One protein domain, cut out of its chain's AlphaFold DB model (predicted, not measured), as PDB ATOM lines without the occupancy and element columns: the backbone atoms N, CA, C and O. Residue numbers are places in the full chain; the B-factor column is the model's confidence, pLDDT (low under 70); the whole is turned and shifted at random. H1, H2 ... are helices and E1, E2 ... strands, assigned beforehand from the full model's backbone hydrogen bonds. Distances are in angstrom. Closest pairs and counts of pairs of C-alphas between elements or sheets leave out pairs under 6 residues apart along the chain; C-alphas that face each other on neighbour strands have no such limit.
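Overview. This is residues 64 to 140 of the 163 residues of an uncharacterized protein of Meiothermus sp. Pnk-1 (UniProt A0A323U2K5). A strongly twisted, antiparallel sheet of five strands has a single helix, H1, over one face, which makes two layers: the sheet and the helix on it. The long hairpins E3-E4 and E4-E5 form the middle of the sheet, with the three-residue strands E1 and E2 at its edges. The 77 printed residues hold one named helix and five named strands, in the order E1, E2, H1, E3, E4, E5 along the chain; across the sheet the order is E1, E5, E4, E3, E2. The class is mixed, helices and strands, with under half of the residues in named elements. The whole is compact, with a radius of gyration of the C-alphas of 11.8 A and spans of 36 by 24 by 18 A.

Arrangement. E1, residues 64 to 66, is an edge strand and the antiparallel neighbour of E5, residues 128 to 133; N 129 and O 65 are 2.8 A apart, within hydrogen-bond range. E2, residues 75 to 77, is the other edge strand and the antiparallel neighbour of E3, residues 101 to 107, with N 75 and O 104 at 2.8 A. E1 and E2 are apart. H1, residues 80 to 89, is on the sheet at a height over the sheet of 9.6 A. It lies over E3 and, only just, over E4, residues 110 to 117, where 3 of its 10 C-alphas fall. It runs slantwise to the strands, at 53 degrees to E3 on the local plane. The closest C-alphas of H1 and E3 are those of Arg 83 and Leu 102, 6.9 A apart. Every O i to N i+4 pair of H1 is within hydrogen-bond range. E3, E4 and E5 form a meander, each strand the antiparallel neighbour of the one before. In the hairpin E3 and E4, N 103 and O 115 are 2.8 A apart. E4 bends by 55 degrees at residue 113. In the hairpin E4 and E5, N 116 and O 130 are 2.8 A apart.

Along the chain. E1 begins with C-alpha 64 at (73.763, 42.834, -183.184) and is 7.1 A long from first to last C-alpha; E2 measures 6.3 A. H1 begins with C-alpha 80 at (62.724, 47.615, -163.596) and is 14.2 A long. E3 measures 19.7 A and E4 20.4 A. E5, 15.4 A long, ends with C-alpha 133 at (63.460, 49.134, -181.813).

Size, cuts and confidence. The two C-alphas farthest apart, those of Leu 122 and Glu 140, are 37.4 A apart. The printed part has no cut. The link from H1 to E3, with 11 residues, is long. The mean pLDDT of the printed part is 74.5; it is under 70 in residues 64 to 67, 94 to 98, 119 to 129 and 134 to 140.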
ATOM      1  N   ARG A  64      72.975  43.080-184.396       60.00
ATOM      2  CA  ARG A  64      73.763  42.834-183.184       60.00
ATOM      3  C   ARG A  64      74.968  43.761-183.178       60.00
ATOM      4  O   ARG A  64      75.739  43.774-184.133       60.00
ATOM      5  N   VAL A  65      75.170  44.475-182.076       61.22
ATOM      6  CA  VAL A  65      76.360  45.316-181.864       61.22
ATOM      7  C   VAL A  65      77.003  45.000-180.523       61.22
ATOM      8  O   VAL A  65      76.370  44.414-179.639       61.22
ATOM      9  N   LYS A  66      78.279  45.354-180.350       67.50
ATOM     10  CA  LYS A  66      78.882  45.319-179.016       67.50
ATOM     11  C   LYS A  66      78.458  46.567-178.267       67.50
ATOM     12  O   LYS A  66      78.406  47.651-178.835       67.50
ATOM     13  N   VAL A  67      78.240  46.432-176.966       66.75
ATOM     14  CA  VAL A  67      77.903  47.568-176.100       66.75
ATOM     15  C   VAL A  67      78.942  48.693-176.191       66.75
ATOM     16  O   VAL A  67      78.578  49.858-176.142       66.75
ATOM     17  N   GLY A  68      80.226  48.372-176.371       70.44
ATOM     18  CA  GLY A  68      81.288  49.364-176.559       70.44
ATOM     19  C   GLY A  68      81.252  50.115-177.892       70.44
ATOM     20  O   GLY A  68      81.949  51.119-178.015       70.44
ATOM     21  N   ASP A  69      80.462  49.646-178.859       76.44
ATOM     22  CA  ASP A  69      80.249  50.323-180.139       76.44
ATOM     23  C   ASP A  69      79.082  51.331-180.058       76.44
ATOM     24  O   ASP A  69      78.959  52.195-180.924       76.44
ATOM     25  N   LEU A  70      78.246  51.257-179.009       77.44
ATOM     26  CA  LEU A  70      77.215  52.257-178.725       77.44
ATOM     27  C   LEU A  70      77.875  53.547-178.219       77.44
ATOM     28  O   LEU A  70      78.686  53.531-177.289       77.44
ATOM     29  N   ASP A  71      77.535  54.677-178.837       81.81
ATOM     30  CA  ASP A  71      78.117  55.974-178.495       81.81
ATOM     31  C   ASP A  71      77.377  56.691-177.344       81.81
ATOM     32  O   ASP A  71      76.438  56.176-176.738       81.81
ATOM     33  N   GLY A  72      77.824  57.906-177.017       82.31
ATOM     34  CA  GLY A  72      77.318  58.681-175.880       82.31
ATOM     35  C   GLY A  72      75.873  59.182-175.993       82.31
ATOM     36  O   GLY A  72      75.414  59.835-175.059       82.31
ATOM     37  N   ARG A  73      75.162  58.921-177.099       88.81
ATOM     38  CA  ARG A  73      73.734  59.262-177.245       88.81
ATOM     39  C   ARG A  73      72.818  58.310-176.479       88.81
ATOM     40  O   ARG A  73      71.695  58.681-176.151       88.81
ATOM     41  N   TYR A  74      73.300  57.109-176.171       88.12
ATOM     42  CA  TYR A  74      72.514  56.086-175.498       88.12
ATOM     43  C   TYR A  74      72.524  56.241-173.976       88.12
ATOM     44  O   TYR A  74      73.574  56.333-173.337       88.12
ATOM     45  N   ARG A  75      71.336  56.169-173.375       89.94
ATOM     46  CA  ARG A  75      71.130  56.065-171.930       89.94
ATOM     47  C   ARG A  75      70.921  54.606-171.536       89.94
ATOM     48  O   ARG A  75      70.024  53.946-172.052       89.94
ATOM     49  N   LEU A  76      71.709  54.122-170.577       89.56
ATOM     50  CA  LEU A  76      71.494  52.815-169.956       89.56
ATOM     51  C   LEU A  76      70.337  52.891-168.951       89.56
ATOM     52  O   LEU A  76      70.417  53.623-167.965       89.56
ATOM     53  N   ILE A  77      69.307  52.080-169.162       88.75
ATOM     54  CA  ILE A  77      68.189  51.872-168.244       88.75
ATOM     55  C   ILE A  77      68.302  50.466-167.668       88.75
ATOM     56  O   ILE A  77      68.337  49.472-168.387       88.75
ATOM     57  N   SER A  78      68.403  50.388-166.345       85.31
ATOM     58  CA  SER A  78      68.450  49.121-165.595       85.31
ATOM     59  C   SER A  78      67.351  49.032-164.543       85.31
ATOM     60  O   SER A  78      67.132  47.961-163.977       85.31
ATOM     61  N   ASP A  79      66.692  50.157-164.253       89.88
ATOM     62  CA  ASP A  79      65.589  50.180-163.310       89.88
ATOM     63  C   ASP A  79      64.408  49.374-163.881       89.88
ATOM     64  O   ASP A  79      64.045  49.571-165.045       89.88
ATOM     65  N   PRO A  80      63.817  48.444-163.109       86.12
ATOM     66  CA  PRO A  80      62.724  47.615-163.596       86.12
ATOM     67  C   PRO A  80      61.469  48.381-164.022       86.12
ATOM     68  O   PRO A  80      60.785  47.907-164.927       86.12
ATOM     69  N   GLN A  81      61.147  49.508-163.377       90.88
ATOM     70  CA  GLN A  81      59.951  50.293-163.685       90.88
ATOM     71  C   GLN A  81      60.162  51.106-164.959       90.88
ATOM     72  O   GLN A  81      59.343  51.021-165.870       90.88
ATOM     73  N   ASP A  82      61.292  51.809-165.057       91.62
ATOM     74  CA  ASP A  82      61.636  52.585-166.255       91.62
ATOM     75  C   ASP A  82      61.776  51.671-167.476       91.62
ATOM     76  O   ASP A  82      61.274  51.972-168.556       91.62
ATOM     77  N   ARG A  83      62.412  50.506-167.302       90.56
ATOM     78  CA  ARG A  83      62.516  49.494-168.355       90.56
ATOM     79  C   ARG A  83      61.140  49.044-168.835       90.56
ATOM     80  O   ARG A  83      60.924  48.955-170.042       90.56
ATOM     81  N   LEU A  84      60.250  48.695-167.906       88.44
ATOM     82  CA  LEU A  84      58.916  48.216-168.258       88.44
ATOM     83  C   LEU A  84      58.146  49.295-169.022       88.44
ATOM     84  O   LEU A  84      57.556  48.972-170.040       88.44
ATOM     85  N   ALA A  85      58.242  50.562-168.611       90.44
ATOM     86  CA  ALA A  85      57.600  51.673-169.310       90.44
ATOM     87  C   ALA A  85      58.082  51.821-170.767       90.44
ATOM     88  O   ALA A  85      57.266  52.024-171.664       90.44
ATOM     89  N   VAL A  86      59.391  51.672-171.023       88.06
ATOM     90  CA  VAL A  86      59.935  51.670-172.395       88.06
ATOM     91  C   VAL A  86      59.387  50.486-173.192       88.06
ATOM     92  O   VAL A  86      58.925  50.659-174.314       88.06
ATOM     93  N   LEU A  87      59.421  49.275-172.630       81.31
ATOM     94  CA  LEU A  87      58.960  48.073-173.332       81.31
ATOM     95  C   LEU A  87      57.448  48.084-173.586       81.31
ATOM     96  O   LEU A  87      57.030  47.707-174.674       81.31
ATOM     97  N   GLU A  88      56.641  48.555-172.636       84.38
ATOM     98  CA  GLU A  88      55.194  48.747-172.799       84.38
ATOM     99  C   GLU A  88      54.888  49.750-173.913       84.38
ATOM    100  O   GLU A  88      54.049  49.472-174.767       84.38
ATOM    101  N   HIS A  89      55.607  50.878-173.959       83.62
ATOM    102  CA  HIS A  89      55.456  51.863-175.032       83.62
ATOM    103  C   HIS A  89      55.758  51.265-176.418       83.62
ATOM    104  O   HIS A  89      55.104  51.606-177.397       83.62
ATOM    105  N   LEU A  90      56.707  50.329-176.496       78.12
ATOM    106  CA  LEU A  90      57.058  49.620-177.729       78.12
ATOM    107  C   LEU A  90      56.163  48.401-178.034       78.12
ATOM    108  O   LEU A  90      56.372  47.747-179.057       78.12
ATOM    109  N   GLY A  91      55.207  48.050-177.164       76.81
ATOM    110  CA  GLY A  91      54.393  46.832-177.294       76.81
ATOM    111  C   GLY A  91      55.177  45.525-177.088       76.81
ATOM    112  O   GLY A  91      54.843  44.499-177.679       76.81
ATOM    113  N   LEU A  92      56.251  45.570-176.291       73.25
ATOM    114  CA  LEU A  92      57.187  44.476-175.999       73.25
ATOM    115  C   LEU A  92      57.215  44.111-174.500       73.25
ATOM    116  O   LEU A  92      58.216  43.610-173.993       73.25
ATOM    117  N   ASP A  93      56.137  44.360-173.758       71.06
ATOM    118  CA  ASP A  93      56.047  44.135-172.306       71.06
ATOM    119  C   ASP A  93      56.314  42.672-171.899       71.06
ATOM    120  O   ASP A  93      56.946  42.411-170.870       71.06
ATOM    121  N   GLY A  94      55.937  41.714-172.752       64.62
ATOM    122  CA  GLY A  94      56.219  40.288-172.560       64.62
ATOM    123  C   GLY A  94      57.707  39.913-172.609       64.62
ATOM    124  O   GLY A  94      58.088  38.875-172.069       64.62
ATOM    125  N   GLU A  95      58.551  40.764-173.196       64.00
ATOM    126  CA  GLU A  95      59.997  40.552-173.366       64.00
ATOM    127  C   GLU A  95      60.813  41.080-172.167       64.00
ATOM    128  O   GLU A  95      62.026  40.886-172.080       64.00
ATOM    129  N   ALA A  96      60.169  41.747-171.202       63.91
ATOM    130  CA  ALA A  96      60.835  42.335-170.038       63.91
ATOM    131  C   ALA A  96      61.713  41.367-169.214       63.91
ATOM    132  O   ALA A  96      62.735  41.822-168.687       63.91
ATOM    133  N   PRO A  97      61.373  40.068-169.068       65.12
ATOM    134  CA  PRO A  97      62.243  39.104-168.397       65.12
ATOM    135  C   PRO A  97      63.542  38.806-169.158       65.12
ATOM    136  O   PRO A  97      64.527  38.429-168.526       65.12
ATOM    137  N   GLU A  98      63.553  38.962-170.485       67.19
ATOM    138  CA  GLU A  98      64.711  38.639-171.329       67.19
ATOM    139  C   GLU A  98      65.754  39.761-171.348       67.19
ATOM    140  O   GLU A  98      66.955  39.503-171.457       67.19
ATOM    141  N   TRP A  99      65.312  41.010-171.173       77.69
ATOM    142  CA  TRP A  99      66.157  42.197-171.307       77.69
ATOM    143  C   TRP A  99      66.309  42.922-169.976       77.69
ATOM    144  O   TRP A  99      65.680  43.951-169.766       77.69
ATOM    145  N   PRO A 100      67.155  42.451-169.046       76.50
ATOM    146  CA  PRO A 100      67.308  43.107-167.749       76.50
ATOM    147  C   PRO A 100      67.814  44.554-167.860       76.50
ATOM    148  O   PRO A 100      67.577  45.348-166.946       76.50
ATOM    149  N   HIS A 101      68.457  44.908-168.976       82.25
ATOM    150  CA  HIS A 101      68.995  46.233-169.247       82.25
ATOM    151  C   HIS A 101      68.672  46.693-170.671       82.25
ATOM    152  O   HIS A 101      68.695  45.891-171.609       82.25
ATOM    153  N   LEU A 102      68.443  47.997-170.836       85.81
ATOM    154  CA  LEU A 102      68.200  48.636-172.127       85.81
ATOM    155  C   LEU A 102      69.188  49.775-172.375       85.81
ATOM    156  O   LEU A 102      69.476  50.545-171.461       85.81
ATOM    157  N   PHE A 103      69.648  49.936-173.611       88.56
ATOM    158  CA  PHE A 103      70.219  51.197-174.081       88.56
ATOM    159  C   PHE A 103      69.193  51.915-174.937       88.56
ATOM    160  O   PHE A 103      68.677  51.345-175.892       88.56
ATOM    161  N   VAL A 104      68.914  53.161-174.584       90.06
ATOM    162  CA  VAL A 104      67.850  53.951-175.192       90.06
ATOM    163  C   VAL A 104      68.431  55.242-175.739       90.06
ATOM    164  O   VAL A 104      69.076  55.987-175.002       90.06
ATOM    165  N   TRP A 105      68.193  55.516-177.014       89.38
ATOM    166  CA  TRP A 105      68.376  56.830-177.613       89.38
ATOM    167  C   TRP A 105      66.999  57.476-177.782       89.38
ATOM    168  O   TRP A 105      66.137  56.941-178.475       89.38
ATOM    169  N   GLU A 106      66.807  58.616-177.119       89.56
ATOM    170  CA  GLU A 106      65.630  59.484-177.234       89.56
ATOM    171  C   GLU A 106      66.007  60.799-177.930       89.56
ATOM    172  O   GLU A 106      67.069  61.369-177.655       89.56
ATOM    173  N   GLU A 107      65.126  61.306-178.788       85.81
ATOM    174  CA  GLU A 107      65.226  62.628-179.415       85.81
ATOM    175  C   GLU A 107      63.833  63.265-179.423       85.81
ATOM    176  O   GLU A 107      62.847  62.604-179.727       85.81
ATOM    177  N   ASP A 108      63.736  64.524-178.992       87.00
ATOM    178  CA  ASP A 108      62.473  65.275-178.900       87.00
ATOM    179  C   ASP A 108      61.329  64.586-178.121       87.00
ATOM    180  O   ASP A 108      60.156  64.901-178.300       87.00
ATOM    181  N   GLY A 109      61.677  63.701-177.179       83.06
ATOM    182  CA  GLY A 109      60.715  62.968-176.346       83.06
ATOM    183  C   GLY A 109      60.232  61.650-176.951       83.06
ATOM    184  O   GLY A 109      59.485  60.938-176.287       83.06
ATOM    185  N   GLU A 110      60.702  61.307-178.149       85.25
ATOM    186  CA  GLU A 110      60.408  60.053-178.833       85.25
ATOM    187  C   GLU A 110      61.598  59.097-178.747       85.25
ATOM    188  O   GLU A 110      62.767  59.507-178.761       85.25
ATOM    189  N   TYR A 111      61.312  57.797-178.680       84.75
ATOM    190  CA  TYR A 111      62.357  56.787-178.792       84.75
ATOM    191  C   TYR A 111      62.832  56.730-180.238       84.75
ATOM    192  O   TYR A 111      62.061  56.455-181.151       84.75
ATOM    193  N   VAL A 112      64.123  56.966-180.442       86.94
ATOM    194  CA  VAL A 112      64.771  56.787-181.740       86.94
ATOM    195  C   VAL A 112      65.251  55.354-181.856       86.94
ATOM    196  O   VAL A 112      65.017  54.702-182.862       86.94
ATOM    197  N   GLU A 113      65.910  54.828-180.828       86.19
ATOM    198  CA  GLU A 113      66.510  53.502-180.916       86.19
ATOM    199  C   GLU A 113      66.586  52.840-179.543       86.19
ATOM    200  O   GLU A 113      67.007  53.465-178.566       86.19
ATOM    201  N   VAL A 114      66.188  51.569-179.461       84.44
ATOM    202  CA  VAL A 114      66.232  50.799-178.211       84.44
ATOM    203  C   VAL A 114      66.929  49.471-178.428       84.44
ATOM    204  O   VAL A 114      66.548  48.680-179.291       84.44
ATOM    205  N   TRP A 115      67.922  49.205-177.586       85.38
ATOM    206  CA  TRP A 115      68.700  47.976-177.575       85.38
ATOM    207  C   TRP A 115      68.504  47.214-176.270       85.38
ATOM    208  O   TRP A 115      68.684  47.771-175.190       85.38
ATOM    209  N   GLY A 116      68.205  45.923-176.363       82.25
ATOM    210  CA  GLY A 116      68.165  44.991-175.246       82.25
ATOM    211  C   GLY A 116      69.544  44.409-174.974       82.25
ATOM    212  O   GLY A 116      70.283  44.061-175.899       82.25
ATOM    213  N   CYS A 117      69.917  44.294-173.702       74.44
ATOM    214  CA  CYS A 117      71.165  43.650-173.317       74.44
ATOM    215  C   CYS A 117      71.042  42.886-171.996       74.44
ATOM    216  O   CYS A 117      70.288  43.241-171.087       74.44
ATOM    217  N   HIS A 118      71.819  41.808-171.900       70.94
ATOM    218  CA  HIS A 118      71.870  40.950-170.728       70.94
ATOM    219  C   HIS A 118      73.281  40.980-170.139       70.94
ATOM    220  O   HIS A 118      74.220  40.416-170.704       70.94
ATOM    221  N   PHE A 119      73.446  41.624-168.983       65.25
ATOM    222  CA  PHE A 119      74.721  41.637-168.272       65.25
ATOM    223  C   PHE A 119      74.726  40.537-167.214       65.25
ATOM    224  O   PHE A 119      74.069  40.628-166.181       65.25
ATOM    225  N   SER A 120      75.492  39.474-167.450       50.72
ATOM    226  CA  SER A 120      75.837  38.523-166.395       50.72
ATOM    227  C   SER A 120      77.020  39.071-165.584       50.72
ATOM    228  O   SER A 120      78.167  38.687-165.783       50.72
ATOM    229  N   GLY A 121      76.757  40.011-164.670       52.56
ATOM    230  CA  GLY A 121      77.789  40.626-163.821       52.56
ATOM    231  C   GLY A 121      78.300  41.981-164.328       52.56
ATOM    232  O   GLY A 121      77.517  42.793-164.809       52.56
ATOM    233  N   LEU A 122      79.598  42.265-164.138       45.59
ATOM    234  CA  LEU A 122      80.225  43.554-164.477       45.59
ATOM    235  C   LEU A 122      79.931  43.957-165.933       45.59
ATOM    236  O   LEU A 122      80.128  43.158-166.844       45.59
ATOM    237  N   LEU A 123      79.506  45.210-166.130       51.75
ATOM    238  CA  LEU A 123      79.266  45.859-167.424       51.75
ATOM    239  C   LEU A 123      80.544  45.840-168.275       51.75
ATOM    240  O   LEU A 123      81.371  46.750-168.206       51.75
ATOM    241  N   LEU A 124      80.750  44.779-169.049       55.25
ATOM    242  CA  LEU A 124      81.889  44.668-169.950       55.25
ATOM    243  C   LEU A 124      81.468  45.176-171.331       55.25
ATOM    244  O   LEU A 124      80.554  44.638-171.950       55.25
ATOM    245  N   LEU A 125      82.195  46.172-171.844       55.72
ATOM    246  CA  LEU A 125      82.000  46.817-173.156       55.72
ATOM    247  C   LEU A 125      82.053  45.846-174.360       55.72
ATOM    248  O   LEU A 125      81.835  46.249-175.495       55.72
ATOM    249  N   GLY A 126      82.349  44.563-174.138       61.91
ATOM    250  CA  GLY A 126      82.339  43.519-175.163       61.91
ATOM    251  C   GLY A 126      81.046  42.704-175.247       61.91
ATOM    252  O   GLY A 126      80.969  41.828-176.106       61.91
ATOM    253  N   TYR A 127      80.063  42.934-174.366       65.56
ATOM    254  CA  TYR A 127      78.811  42.173-174.387       65.56
ATOM    255  C   TYR A 127      77.948  42.542-175.594       65.56
ATOM    256  O   TYR A 127      77.998  43.685-176.058       65.56
ATOM    257  N   PRO A 128      77.166  41.584-176.113       65.62
ATOM    258  CA  PRO A 128      76.263  41.851-177.215       65.62
ATOM    259  C   PRO A 128      75.029  42.629-176.757       65.62
ATOM    260  O   PRO A 128      74.467  42.351-175.696       65.62
ATOM    261  N   ALA A 129      74.595  43.560-177.596       68.94
ATOM    262  CA  ALA A 129      73.297  44.210-177.531       68.94
ATOM    263  C   ALA A 129      72.480  43.841-178.780       68.94
ATOM    264  O   ALA A 129      73.045  43.633-179.859       68.94
ATOM    265  N   VAL A 130      71.163  43.738-178.611       72.06
ATOM    266  CA  VAL A 130      70.200  43.346-179.649       72.06
ATOM    267  C   VAL A 130      69.247  44.502-179.907       72.06
ATOM    268  O   VAL A 130      68.669  45.033-178.961       72.06
ATOM    269  N   MET A 131      69.079  44.905-181.166       74.38
ATOM    270  CA  MET A 131      68.165  45.995-181.509       74.38
ATOM    271  C   MET A 131      66.715  45.544-181.308       74.38
ATOM    272  O   MET A 131      66.231  44.646-181.997       74.38
ATOM    273  N   LEU A 132      66.014  46.169-180.364       75.44
ATOM    274  CA  LEU A 132      64.594  45.920-180.097       75.44
ATOM    275  C   LEU A 132      63.704  46.864-180.894       75.44
ATOM    276  O   LEU A 132      62.611  46.465-181.306       75.44
ATOM    277  N   PHE A 133      64.182  48.087-181.116       74.50
ATOM    278  CA  PHE A 133      63.460  49.134-181.813       74.50
ATOM    279  C   PHE A 133      64.409  49.984-182.678       74.50
ATOM    280  O   PHE A 133      65.313  50.601-182.112       74.50
ATOM    281  N   PRO A 134      64.232  50.012-184.014       67.69
ATOM    282  CA  PRO A 134      64.998  50.875-184.911       67.69
ATOM    283  C   PRO A 134      64.395  52.280-185.061       67.69
ATOM    284  O   PRO A 134      63.179  52.467-184.954       67.69
ATOM    285  N   ALA A 135      65.239  53.231-185.471       57.97
ATOM    286  CA  ALA A 135      64.841  54.585-185.850       57.97
ATOM    287  C   ALA A 135      63.754  54.594-186.936       57.97
ATOM    288  O   ALA A 135      63.958  54.099-188.045       57.97
ATOM    289  N   GLY A 136      62.604  55.197-186.609       55.69
ATOM    290  CA  GLY A 136      61.506  55.459-187.546       55.69
ATOM    291  C   GLY A 136      60.583  54.273-187.837       55.69
ATOM    292  O   GLY A 136      59.926  54.270-188.875       55.69
ATOM    293  N   THR A 137      60.547  53.259-186.966       52.62
ATOM    294  CA  THR A 137      59.803  52.007-187.228       52.62
ATOM    295  C   THR A 137      58.517  51.833-186.428       52.62
ATOM    296  O   THR A 137      57.812  50.850-186.662       52.62
ATOM    297  N   LEU A 138      58.179  52.750-185.513       47.47
ATOM    298  CA  LEU A 138      56.797  52.809-185.042       47.47
ATOM    299  C   LEU A 138      55.996  53.545-186.119       47.47
ATOM    300  O   LEU A 138      56.415  54.631-186.528       47.47
ATOM    301  N   PRO A 139      54.871  52.989-186.603       39.16
ATOM    302  CA  PRO A 139      53.868  53.853-187.202       39.16
ATOM    303  C   PRO A 139      53.541  54.939-186.172       39.16
ATOM    304  O   PRO A 139      53.460  54.634-184.978       39.16
ATOM    305  N   GLU A 140      53.375  56.188-186.619       38.97
ATOM    306  CA  GLU A 140      52.678  57.177-185.796       38.97
ATOM    307  C   GLU A 140      51.422  56.471-185.254       38.97
ATOM    308  O   GLU A 140      50.734  55.807-186.045       38.97
TER     309      GLU A 140